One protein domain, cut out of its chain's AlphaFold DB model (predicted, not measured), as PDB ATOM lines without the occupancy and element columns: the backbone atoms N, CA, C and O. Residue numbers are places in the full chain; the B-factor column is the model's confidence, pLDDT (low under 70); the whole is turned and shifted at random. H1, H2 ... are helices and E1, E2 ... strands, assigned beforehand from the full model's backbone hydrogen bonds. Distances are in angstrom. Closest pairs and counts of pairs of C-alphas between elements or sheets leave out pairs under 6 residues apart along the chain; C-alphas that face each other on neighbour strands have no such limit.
ATOM      1  N   GLU A 153     207.626 193.566 192.979       84.06
ATOM      2  CA  GLU A 153     206.195 193.713 192.725       84.06
ATOM      3  C   GLU A 153     205.580 194.611 193.807       84.06
ATOM      4  O   GLU A 153     205.749 194.357 195.001       84.06
ATOM      5  N   ILE A 154     204.863 195.660 193.403       87.88
ATOM      6  CA  ILE A 154     204.100 196.516 194.318       87.88
ATOM      7  C   ILE A 154     202.662 195.994 194.356       87.88
ATOM      8  O   ILE A 154     201.985 195.985 193.330       87.88
ATOM      9  N   HIS A 155     202.181 195.597 195.532       86.25
ATOM     10  CA  HIS A 155     200.793 195.190 195.742       86.25
ATOM     11  C   HIS A 155     200.075 196.213 196.634       86.25
ATOM     12  O   HIS A 155     200.294 196.248 197.846       86.25
ATOM     13  N   GLU A 156     199.208 197.038 196.039       89.12
ATOM     14  CA  GLU A 156     198.410 198.049 196.746       89.12
ATOM     15  C   GLU A 156     196.959 197.585 196.951       89.12
ATOM     16  O   GLU A 156     196.305 197.102 196.028       89.12
ATOM     17  N   GLU A 157     196.434 197.769 198.162       87.12
ATOM     18  CA  GLU A 157     195.007 197.637 198.467       87.12
ATOM     19  C   GLU A 157     194.374 199.034 198.496       87.12
ATOM     20  O   GLU A 157     194.811 199.901 199.256       87.12
ATOM     21  N   LEU A 158     193.347 199.257 197.675       91.06
ATOM     22  CA  LEU A 158     192.689 200.554 197.477       91.06
ATOM     23  C   LEU A 158     191.307 200.591 198.158       91.06
ATOM     24  O   LEU A 158     190.630 199.565 198.232       91.06
ATOM     25  N   ASP A 159     190.873 201.765 198.633       86.94
ATOM     26  CA  ASP A 159     189.476 201.995 199.041       86.94
ATOM     27  C   ASP A 159     188.544 202.253 197.839       86.94
ATOM     28  O   ASP A 159     189.000 202.477 196.716       86.94
ATOM     29  N   ASP A 160     187.224 202.249 198.076       89.44
ATOM     30  CA  ASP A 160     186.189 202.527 197.057       89.44
ATOM     31  C   ASP A 160     186.320 203.934 196.417       89.44
ATOM     32  O   ASP A 160     185.663 204.240 195.421       89.44
ATOM     33  N   GLU A 161     187.173 204.797 196.981       81.69
ATOM     34  CA  GLU A 161     187.473 206.156 196.524       81.69
ATOM     35  C   GLU A 161     188.872 206.277 195.874       81.69
ATOM     36  O   GLU A 161     189.277 207.381 195.508       81.69
ATOM     37  N   GLY A 162     189.600 205.165 195.699       76.94
ATOM     38  CA  GLY A 162     190.894 205.101 195.007       76.94
ATOM     39  C   GLY A 162     192.124 205.480 195.843       76.94
ATOM     40  O   GLY A 162     193.165 205.793 195.270       76.94
ATOM     41  N   ASN A 163     192.035 205.470 197.176       81.19
ATOM     42  CA  ASN A 163     193.143 205.793 198.085       81.19
ATOM     43  C   ASN A 163     193.824 204.509 198.596       81.19
ATOM     44  O   ASN A 163     193.145 203.533 198.911       81.19
ATOM     45  N   VAL A 164     195.156 204.511 198.728       83.44
ATOM     46  CA  VAL A 164     195.944 203.329 199.139       83.44
ATOM     47  C   VAL A 164     195.788 203.054 200.641       83.44
ATOM     48  O   VAL A 164     196.419 203.702 201.474       83.44
ATOM     49  N   LEU A 165     194.969 202.062 200.996       81.25
ATOM     50  CA  LEU A 165     194.779 201.583 202.372       81.25
ATOM     51  C   LEU A 165     195.997 200.810 202.884       81.25
ATOM     52  O   LEU A 165     196.368 200.929 204.057       81.25
ATOM     53  N   SER A 166     196.604 200.000 202.017       84.50
ATOM     54  CA  SER A 166     197.756 199.163 202.341       84.50
ATOM     55  C   SER A 166     198.662 198.984 201.119       84.50
ATOM     56  O   SER A 166     198.220 199.103 199.979       84.50
ATOM     57  N   SER A 167     199.950 198.765 201.372       84.56
ATOM     58  CA  SER A 167     200.998 198.599 200.363       84.56
ATOM     59  C   SER A 167     201.973 197.533 200.857       84.56
ATOM     60  O   SER A 167     202.448 197.608 201.995       84.56
ATOM     61  N   GLU A 168     202.263 196.544 200.015       87.56
ATOM     62  CA  GLU A 168     203.280 195.522 200.253       87.56
ATOM     63  C   GLU A 168     204.214 195.426 199.039       87.56
ATOM     64  O   GLU A 168     203.776 195.141 197.924       87.56
ATOM     65  N   LEU A 169     205.516 195.639 199.259       86.75
ATOM     66  CA  LEU A 169     206.550 195.426 198.248       86.75
ATOM     67  C   LEU A 169     207.055 193.981 198.343       86.75
ATOM     68  O   LEU A 169     207.696 193.609 199.329       86.75
ATOM     69  N   ARG A 170     206.774 193.161 197.329       83.69
ATOM     70  CA  ARG A 170     207.158 191.745 197.281       83.69
ATOM     71  C   ARG A 170     208.353 191.513 196.367       83.69
ATOM     72  O   ARG A 170     208.435 192.046 195.268       83.69
ATOM     73  N   ARG A 171     209.257 190.643 196.819       84.94
ATOM     74  CA  ARG A 171     210.360 190.076 196.031       84.94
ATOM     75  C   ARG A 171     210.095 188.579 195.856       84.94
ATOM     76  O   ARG A 171     210.203 187.846 196.847       84.94
ATOM     77  N   PRO A 172     209.723 188.096 194.655       77.00
ATOM     78  CA  PRO A 172     209.394 186.688 194.439       77.00
ATOM     79  C   PRO A 172     210.534 185.737 194.821       77.00
ATOM     80  O   PRO A 172     210.270 184.678 195.383       77.00
ATOM     81  N   GLU A 173     211.791 186.140 194.617       73.75
ATOM     82  CA  GLU A 173     213.003 185.418 195.036       73.75
ATOM     83  C   GLU A 173     213.018 185.115 196.546       73.75
ATOM     84  O   GLU A 173     213.124 183.959 196.966       73.75
ATOM     85  N   GLU A 174     212.816 186.141 197.384       75.88
ATOM     86  CA  GLU A 174     212.781 185.995 198.845       75.88
ATOM     87  C   GLU A 174     211.608 185.132 199.334       75.88
ATOM     88  O   GLU A 174     211.649 184.603 200.450       75.88
ATOM     89  N   HIS A 175     210.531 185.034 198.551       69.38
ATOM     90  CA  HIS A 175     209.378 184.198 198.876       69.38
ATOM     91  C   HIS A 175     209.539 182.763 198.348       69.38
ATOM     92  O   HIS A 175     209.135 181.823 199.033       69.38
ATOM     93  N   ARG A 176     210.202 182.560 197.199       76.19
ATOM     94  CA  ARG A 176     210.536 181.235 196.642       76.19
ATOM     95  C   ARG A 176     211.317 180.385 197.639       76.19
ATOM     96  O   ARG A 176     210.922 179.247 197.879       76.19
ATOM     97  N   GLY A 177     212.345 180.944 198.281       76.75
ATOM     98  CA  GLY A 177     213.103 180.239 199.324       76.75
ATOM     99  C   GLY A 177     212.215 179.745 200.474       76.75
ATOM    100  O   GLY A 177     212.227 178.562 200.805       76.75
ATOM    101  N   LYS A 178     211.360 180.626 201.014       80.12
ATOM    102  CA  LYS A 178     210.415 180.313 202.106       80.12
ATOM    103  C   LYS A 178     209.388 179.253 201.687       80.12
ATOM    104  O   LYS A 178     209.074 178.353 202.462       80.12
ATOM    105  N   VAL A 179     208.903 179.306 200.443       80.62
ATOM    106  CA  VAL A 179     208.020 178.281 199.863       80.62
ATOM    107  C   VAL A 179     208.738 176.932 199.764       80.62
ATOM    108  O   VAL A 179     208.195 175.933 200.229       80.62
ATOM    109  N   ILE A 180     209.970 176.885 199.248       81.19
ATOM    110  CA  ILE A 180     210.767 175.650 199.168       81.19
ATOM    111  C   ILE A 180     211.017 175.068 200.568       81.19
ATOM    112  O   ILE A 180     210.811 173.871 200.769       81.19
ATOM    113  N   GLU A 181     211.368 175.893 201.560       82.19
ATOM    114  CA  GLU A 181     211.485 175.454 202.957       82.19
ATOM    115  C   GLU A 181     210.160 174.905 203.505       82.19
ATOM    116  O   GLU A 181     210.148 173.849 204.137       82.19
ATOM    117  N   HIS A 182     209.030 175.559 203.229       85.62
ATOM    118  CA  HIS A 182     207.714 175.096 203.670       85.62
ATOM    119  C   HIS A 182     207.308 173.765 203.007       85.62
ATOM    120  O   HIS A 182     206.769 172.898 203.696       85.62
ATOM    121  N   LEU A 183     207.612 173.539 201.721       82.56
ATOM    122  CA  LEU A 183     207.397 172.236 201.071       82.56
ATOM    123  C   LEU A 183     208.361 171.154 201.600       82.56
ATOM    124  O   LEU A 183     207.938 170.013 201.804       82.56
ATOM    125  N   LYS A 184     209.615 171.510 201.911       83.00
ATOM    126  CA  LYS A 184     210.604 170.621 202.552       83.00
ATOM    127  C   LYS A 184     210.151 170.212 203.964       83.00
ATOM    128  O   LYS A 184     210.248 169.041 204.327       83.00
ATOM    129  N   MET A 185     209.564 171.138 204.730       83.31
ATOM    130  CA  MET A 185     208.943 170.877 206.041       83.31
ATOM    131  C   MET A 185     207.621 170.097 205.941       83.31
ATOM    132  O   MET A 185     207.312 169.309 206.833       83.31
ATOM    133  N   ALA A 186     206.863 170.261 204.852       83.81
ATOM    134  CA  ALA A 186     205.679 169.451 204.545       83.81
ATOM    135  C   ALA A 186     206.019 168.015 204.089       83.81
ATOM    136  O   ALA A 186     205.122 167.180 203.974       83.81
ATOM    137  N   GLY A 187     207.304 167.711 203.871       75.44
ATOM    138  CA  GLY A 187     207.810 166.365 203.607       75.44
ATOM    139  C   GLY A 187     208.110 166.043 202.143       75.44
ATOM    140  O   GLY A 187     208.431 164.888 201.858       75.44
ATOM    141  N   LEU A 188     208.051 167.015 201.223       74.75
ATOM    142  CA  LEU A 188     208.554 166.805 199.863       74.75
ATOM    143  C   LEU A 188     210.085 166.765 199.878       74.75
ATOM    144  O   LEU A 188     210.748 167.607 200.486       74.75
ATOM    145  N   SER A 189     210.659 165.772 199.199       70.81
ATOM    146  CA  SER A 189     212.115 165.642 199.092       70.81
ATOM    147  C   SER A 189     212.669 166.531 197.974       70.81
ATOM    148  O   SER A 189     212.011 166.717 196.954       70.81
ATOM    149  N   ALA A 190     213.908 167.024 198.109       60.97
ATOM    150  CA  ALA A 190     214.562 167.831 197.065       60.97
ATOM    151  C   ALA A 190     214.564 167.129 195.687       60.97
ATOM    152  O   ALA A 190     214.333 167.754 194.655       60.97
ATOM    153  N   LYS A 191     214.681 165.794 195.694       59.34
ATOM    154  CA  LYS A 191     214.627 164.919 194.511       59.34
ATOM    155  C   LYS A 191     213.272 164.898 193.781       59.34
ATOM    156  O   LYS A 191     213.206 164.442 192.645       59.34
ATOM    157  N   PRO A 349     195.480 208.054 204.383       79.38
ATOM    158  CA  PRO A 349     196.689 207.570 203.715       79.38
ATOM    159  C   PRO A 349     196.834 208.150 202.298       79.38
ATOM    160  O   PRO A 349     195.856 208.258 201.560       79.38
ATOM    161  N   GLY A 350     198.053 208.541 201.926       69.12
ATOM    162  CA  GLY A 350     198.366 209.233 200.670       69.12
ATOM    163  C   GLY A 350     198.156 210.754 200.693       69.12
ATOM    164  O   GLY A 350     198.636 211.442 199.790       69.12
ATOM    165  N   GLU A 351     197.499 211.308 201.716       78.75
ATOM    166  CA  GLU A 351     197.254 212.749 201.828       78.75
ATOM    167  C   GLU A 351     198.560 213.532 202.082       78.75
ATOM    168  O   GLU A 351     199.463 213.075 202.792       78.75
ATOM    169  N   LYS A 352     198.677 214.721 201.472       79.44
ATOM    170  CA  LYS A 352     199.843 215.614 201.597       79.44
ATOM    171  C   LYS A 352     199.556 216.697 202.632       79.44
ATOM    172  O   LYS A 352     198.846 217.659 202.346       79.44
ATOM    173  N   VAL A 353     200.140 216.546 203.813       81.88
ATOM    174  CA  VAL A 353     200.001 217.480 204.936       81.88
ATOM    175  C   VAL A 353     201.226 218.392 204.988       81.88
ATOM    176  O   VAL A 353     202.348 217.950 204.750       81.88
ATOM    177  N   TYR A 354     201.028 219.671 205.300       80.69
ATOM    178  CA  TYR A 354     202.107 220.645 205.470       80.69
ATOM    179  C   TYR A 354     202.164 221.075 206.935       80.69
ATOM    180  O   TYR A 354     201.172 221.568 207.472       80.69
ATOM    181  N   GLU A 355     203.317 220.909 207.584       77.69
ATOM    182  CA  GLU A 355     203.551 221.494 208.906       77.69
ATOM    183  C   GLU A 355     203.791 223.004 208.745       77.69
ATOM    184  O   GLU A 355     204.682 223.422 207.999       77.69
ATOM    185  N   ILE A 356     202.967 223.817 209.408       81.12
ATOM    186  CA  ILE A 356     203.064 225.283 209.415       81.12
ATOM    187  C   ILE A 356     203.759 225.696 210.710       81.12
ATOM    188  O   ILE A 356     203.236 225.435 211.796       81.12
ATOM    189  N   ASP A 357     204.918 226.338 210.592       76.12
ATOM    190  CA  ASP A 357     205.691 226.794 211.748       76.12
ATOM    191  C   ASP A 357     205.080 228.051 212.396       76.12
ATOM    192  O   ASP A 357     204.188 228.707 211.852       76.12
ATOM    193  N   ALA A 358     205.569 228.405 213.589       74.75
ATOM    194  CA  ALA A 358     205.045 229.522 214.386       74.75
ATOM    195  C   ALA A 358     205.087 230.887 213.664       74.75
ATOM    196  O   ALA A 358     204.261 231.751 213.957       74.75
ATOM    197  N   ASP A 359     205.999 231.053 212.702       72.62
ATOM    198  CA  ASP A 359     206.141 232.247 211.858       72.62
ATOM    199  C   ASP A 359     205.275 232.191 210.574       72.62
ATOM    200  O   ASP A 359     205.418 233.011 209.670       72.62
ATOM    201  N   THR A 360     204.324 231.249 210.499       64.81
ATOM    202  CA  THR A 360     203.366 231.000 209.396       64.81
ATOM    203  C   THR A 360     203.957 230.513 208.068       64.81
ATOM    204  O   THR A 360     203.225 230.352 207.091       64.81
ATOM    205  N   GLU A 361     205.254 230.207 208.027       74.62
ATOM    206  CA  GLU A 361     205.904 229.590 206.870       74.62
ATOM    207  C   GLU A 361     205.540 228.095 206.762       74.62
ATOM    208  O   GLU A 361     205.543 227.354 207.750       74.62
ATOM    209  N   THR A 362     205.187 227.643 205.555       68.12
ATOM    210  CA  THR A 362     204.891 226.230 205.272       68.12
ATOM    211  C   THR A 362     206.187 225.452 205.101       68.12
ATOM    212  O   THR A 362     206.944 225.712 204.164       68.12
ATOM    213  N   THR A 363     206.424 224.470 205.963       69.12
ATOM    214  CA  THR A 363     207.615 223.619 205.895       69.12
ATOM    215  C   THR A 363     207.425 222.460 204.895       69.12
ATOM    216  O   THR A 363     206.610 222.530 203.970       69.12
ATOM    217  N   LYS A 364     208.228 221.396 205.014       70.31
ATOM    218  CA  LYS A 364     208.273 220.296 204.039       70.31
ATOM    219  C   LYS A 364     206.926 219.549 203.974       70.31
ATOM    220  O   LYS A 364     206.360 219.257 205.025       70.31
ATOM    221  N   PRO A 365     206.443 219.166 202.774       75.75
ATOM    222  CA  PRO A 365     205.265 218.318 202.653       75.75
ATOM    223  C   PRO A 365     205.544 216.934 203.248       75.75
ATOM    224  O   PRO A 365     206.502 216.262 202.864       75.75
ATOM    225  N   HIS A 366     204.676 216.501 204.151       73.19
ATOM    226  CA  HIS A 366     204.685 215.182 204.764       73.19
ATOM    227  C   HIS A 366     203.550 214.338 204.168       73.19
ATOM    228  O   HIS A 366     202.389 214.750 204.164       73.19
ATOM    229  N   ILE A 367     203.869 213.136 203.683       79.31
ATOM    230  CA  ILE A 367     202.882 212.191 203.139       79.31
ATOM    231  C   ILE A 367     202.441 211.236 204.253       79.31
ATOM    232  O   ILE A 367     203.274 210.627 204.929       79.31
ATOM    233  N   VAL A 368     201.129 211.108 204.449       81.25
ATOM    234  CA  VAL A 368     200.542 210.142 205.390       81.25
ATOM    235  C   VAL A 368     200.734 208.735 204.828       81.25
ATOM    236  O   VAL A 368     200.162 208.400 203.791       81.25
ATOM    237  N   LEU A 369     201.538 207.895 205.479       81.75
ATOM    238  CA  LEU A 369     201.811 206.546 204.974       81.75
ATOM    239  C   LEU A 369     200.689 205.558 205.346       81.75
ATOM    240  O   LEU A 369     200.108 205.679 206.429       81.75
ATOM    241  N   PRO A 370     200.411 204.527 204.523       82.62
ATOM    242  CA  PRO A 370     199.568 203.391 204.904       82.62
ATOM    243  C   PRO A 370     200.027 202.751 206.220       82.62
ATOM    244  O   PRO A 370     201.215 202.760 206.541       82.62
ATOM    245  N   ALA A 371     199.109 202.179 207.004       74.44
ATOM    246  CA  ALA A 371     199.418 201.671 208.350       74.44
ATOM    247  C   ALA A 371     200.428 200.503 208.370       74.44
ATOM    248  O   ALA A 371     201.126 200.314 209.366       74.44
ATOM    249  N   ASN A 372     200.514 199.756 207.267       77.31
ATOM    250  CA  ASN A 372     201.358 198.566 207.116       77.31
ATOM    251  C   ASN A 372     202.718 198.870 206.453       77.31
ATOM    252  O   ASN A 372     203.570 197.988 206.377       77.31
ATOM    253  N   GLU A 373     202.926 200.097 205.962       80.06
ATOM    254  CA  GLU A 373     204.097 200.479 205.170       80.06
ATOM    255  C   GLU A 373     205.186 201.133 206.045       80.06
ATOM    256  O   GLU A 373     204.906 202.013 206.869       80.06
ATOM    257  N   SER A 374     206.442 200.701 205.872       83.75
ATOM    258  CA  SER A 374     207.625 201.348 206.460       83.75
ATOM    259  C   SER A 374     208.068 202.540 205.607       83.75
ATOM    260  O   SER A 374     207.817 202.575 204.407       83.75
ATOM    261  N   GLU A 375     208.777 203.508 206.192       82.31
ATOM    262  CA  GLU A 375     209.265 204.667 205.428       82.31
ATOM    263  C   GLU A 375     210.240 204.266 204.301       82.31
ATOM    264  O   GLU A 375     210.229 204.855 203.224       82.31
ATOM    265  N   GLU A 376     211.046 203.225 204.524       84.19
ATOM    266  CA  GLU A 376     211.951 202.648 203.520       84.19
ATOM    267  C   GLU A 376     211.173 202.025 202.348       84.19
ATOM    268  O   GLU A 376     211.462 202.331 201.191       84.19
ATOM    269  N   ASN A 377     210.125 201.242 202.632       84.50
ATOM    270  CA  ASN A 377     209.263 200.662 201.598       84.50
ATOM    271  C   ASN A 377     208.472 201.745 200.850       84.50
ATOM    272  O   ASN A 377     208.344 201.659 199.633       84.50
ATOM    273  N   ALA A 378     207.988 202.779 201.547       84.56
ATOM    274  CA  ALA A 378     207.283 203.906 200.938       84.56
ATOM    275  C   ALA A 378     208.167 204.680 199.953       84.56
ATOM    276  O   ALA A 378     207.718 205.018 198.859       84.56
ATOM    277  N   ARG A 379     209.431 204.934 200.321       86.12
ATOM    278  CA  ARG A 379     210.421 205.568 199.436       86.12
ATOM    279  C   ARG A 379     210.734 204.679 198.235       86.12
ATOM    280  O   ARG A 379     210.605 205.149 197.112       86.12
ATOM    281  N   ALA A 380     211.028 203.395 198.453       86.50
ATOM    282  CA  ALA A 380     211.290 202.444 197.369       86.50
ATOM    283  C   ALA A 380     210.094 202.314 196.403       86.50
ATOM    284  O   ALA A 380     210.273 202.303 195.189       86.50
ATOM    285  N   ARG A 381     208.859 202.286 196.924       87.62
ATOM    286  CA  ARG A 381     207.630 202.312 196.119       87.62
ATOM    287  C   ARG A 381     207.487 203.617 195.339       87.62
ATOM    288  O   ARG A 381     207.168 203.574 194.156       87.62
ATOM    289  N   GLN A 382     207.734 204.767 195.968       85.75
ATOM    290  CA  GLN A 382     207.683 206.062 195.289       85.75
ATOM    291  C   GLN A 382     208.737 206.161 194.176       85.75
ATOM    292  O   GLN A 382     208.430 206.653 193.095       85.75
ATOM    293  N   GLU A 383     209.953 205.668 194.411       85.56
ATOM    294  CA  GLU A 383     211.016 205.582 193.406       85.56
ATOM    295  C   GLU A 383     210.586 204.682 192.237       85.56
ATOM    296  O   GLU A 383     210.575 205.143 191.099       85.56
ATOM    297  N   MET A 384     210.117 203.459 192.502       84.31
ATOM    298  CA  MET A 384     209.612 202.530 191.476       84.31
ATOM    299  C   MET A 384     208.446 203.107 190.651       84.31
ATOM    300  O   MET A 384     208.438 202.983 189.425       84.31
ATOM    301  N   LEU A 385     207.479 203.774 191.291       82.69
ATOM    302  CA  LEU A 385     206.364 204.437 190.602       82.69
ATOM    303  C   LEU A 385     206.837 205.632 189.758       82.69
ATOM    304  O   LEU A 385     206.351 205.817 188.642       82.69
ATOM    305  N   ASN A 386     207.811 206.409 190.245       80.56
ATOM    306  CA  ASN A 386     208.427 207.487 189.471       80.56
ATOM    307  C   ASN A 386     209.178 206.934 188.249       80.56
ATOM    308  O   ASN A 386     209.007 207.465 187.158       80.56
ATOM    309  N   TYR A 387     209.958 205.854 188.388       76.19
ATOM    310  CA  TYR A 387     210.634 205.210 187.253       76.19
ATOM    311  C   TYR A 387     209.632 204.691 186.212       76.19
ATOM    312  O   TYR A 387     209.808 204.922 185.016       76.19
ATOM    313  N   HIS A 388     208.531 204.068 186.641       68.88
ATOM    314  CA  HIS A 388     207.479 203.634 185.718       68.88
ATOM    315  C   HIS A 388     206.813 204.813 184.979       68.88
ATOM    316  O   HIS A 388     206.515 204.712 183.791       68.88
ATOM    317  N   LEU A 389     206.622 205.955 185.651       67.31
ATOM    318  CA  LEU A 389     206.006 207.143 185.059       67.31
ATOM    319  C   LEU A 389     206.951 207.925 184.126       67.31
ATOM    320  O   LEU A 389     206.504 208.386 183.074       67.31
ATOM    321  N   ASN A 390     208.226 208.073 184.504       60.56
ATOM    322  CA  ASN A 390     209.201 208.968 183.870       60.56
ATOM    323  C   ASN A 390     210.201 208.274 182.931       60.56
ATOM    324  O   ASN A 390     210.691 208.926 182.014       60.56
ATOM    325  N   GLU A 391     210.533 207.005 183.157       62.53
ATOM    326  CA  GLU A 391     211.503 206.260 182.343       62.53
ATOM    327  C   GLU A 391     210.756 205.473 181.255       62.53
ATOM    328  O   GLU A 391     210.922 205.715 180.062       62.53
TER     329      GLU A 391
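This is residues 153 to 191 and 349 to 391 of the 703 residues of the protein "DUF3835 domain-containing protein" of Rachicladosporium sp. CCFEE 5018 (UniProt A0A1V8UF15). Hairpin E1 E2 lies in the middle of a strung-out model, with helix H1 reaching to one end of the long axis and hairpin E3 E4 to the other. Helix H2 lies beside hairpin E1 E2, and its residues 386 to 391 stick out. The 82 printed residues, with order E1 E2 H1 E3 E4 H2, are mixed, helices and strands, and extended: radius of gyration of the C-alphas 19.2 A, spans 69 by 29 by 27 A.

E1, residues 153 to 158, and E2, residues 164 to 170, form an antiparallel hairpin at 164 degrees, with N 155 and O 168 within hydrogen-bond range at 2.9 A. The closest C-alphas of E2 and H2, residues 375 to 391, are those of Leu 169 and Asn 377, 6.8 A apart. E3, residues 352 to 356, and E4, residues 362 to 367, form an antiparallel hairpin at 150 degrees, with N 353 and O 366 within hydrogen-bond range at 2.9 A. H1, residues 172 to 185, is apart from H2. Every O i to N i+4 pair is within hydrogen-bond range in H2, and 9 of 10 in H1.

E1 begins with C-alpha 153 at (206.195, 193.713, 192.725). H1 is 19.6 A long. H2 is 23.2 A long and ends with C-alpha 391 at (211.503, 206.260, 182.343).

Residues 192 to 348 are cut out, and C-alphas 191 and 349 are 47.2 A apart. Eleven residues are under pLDDT 70, among them 388 to 391.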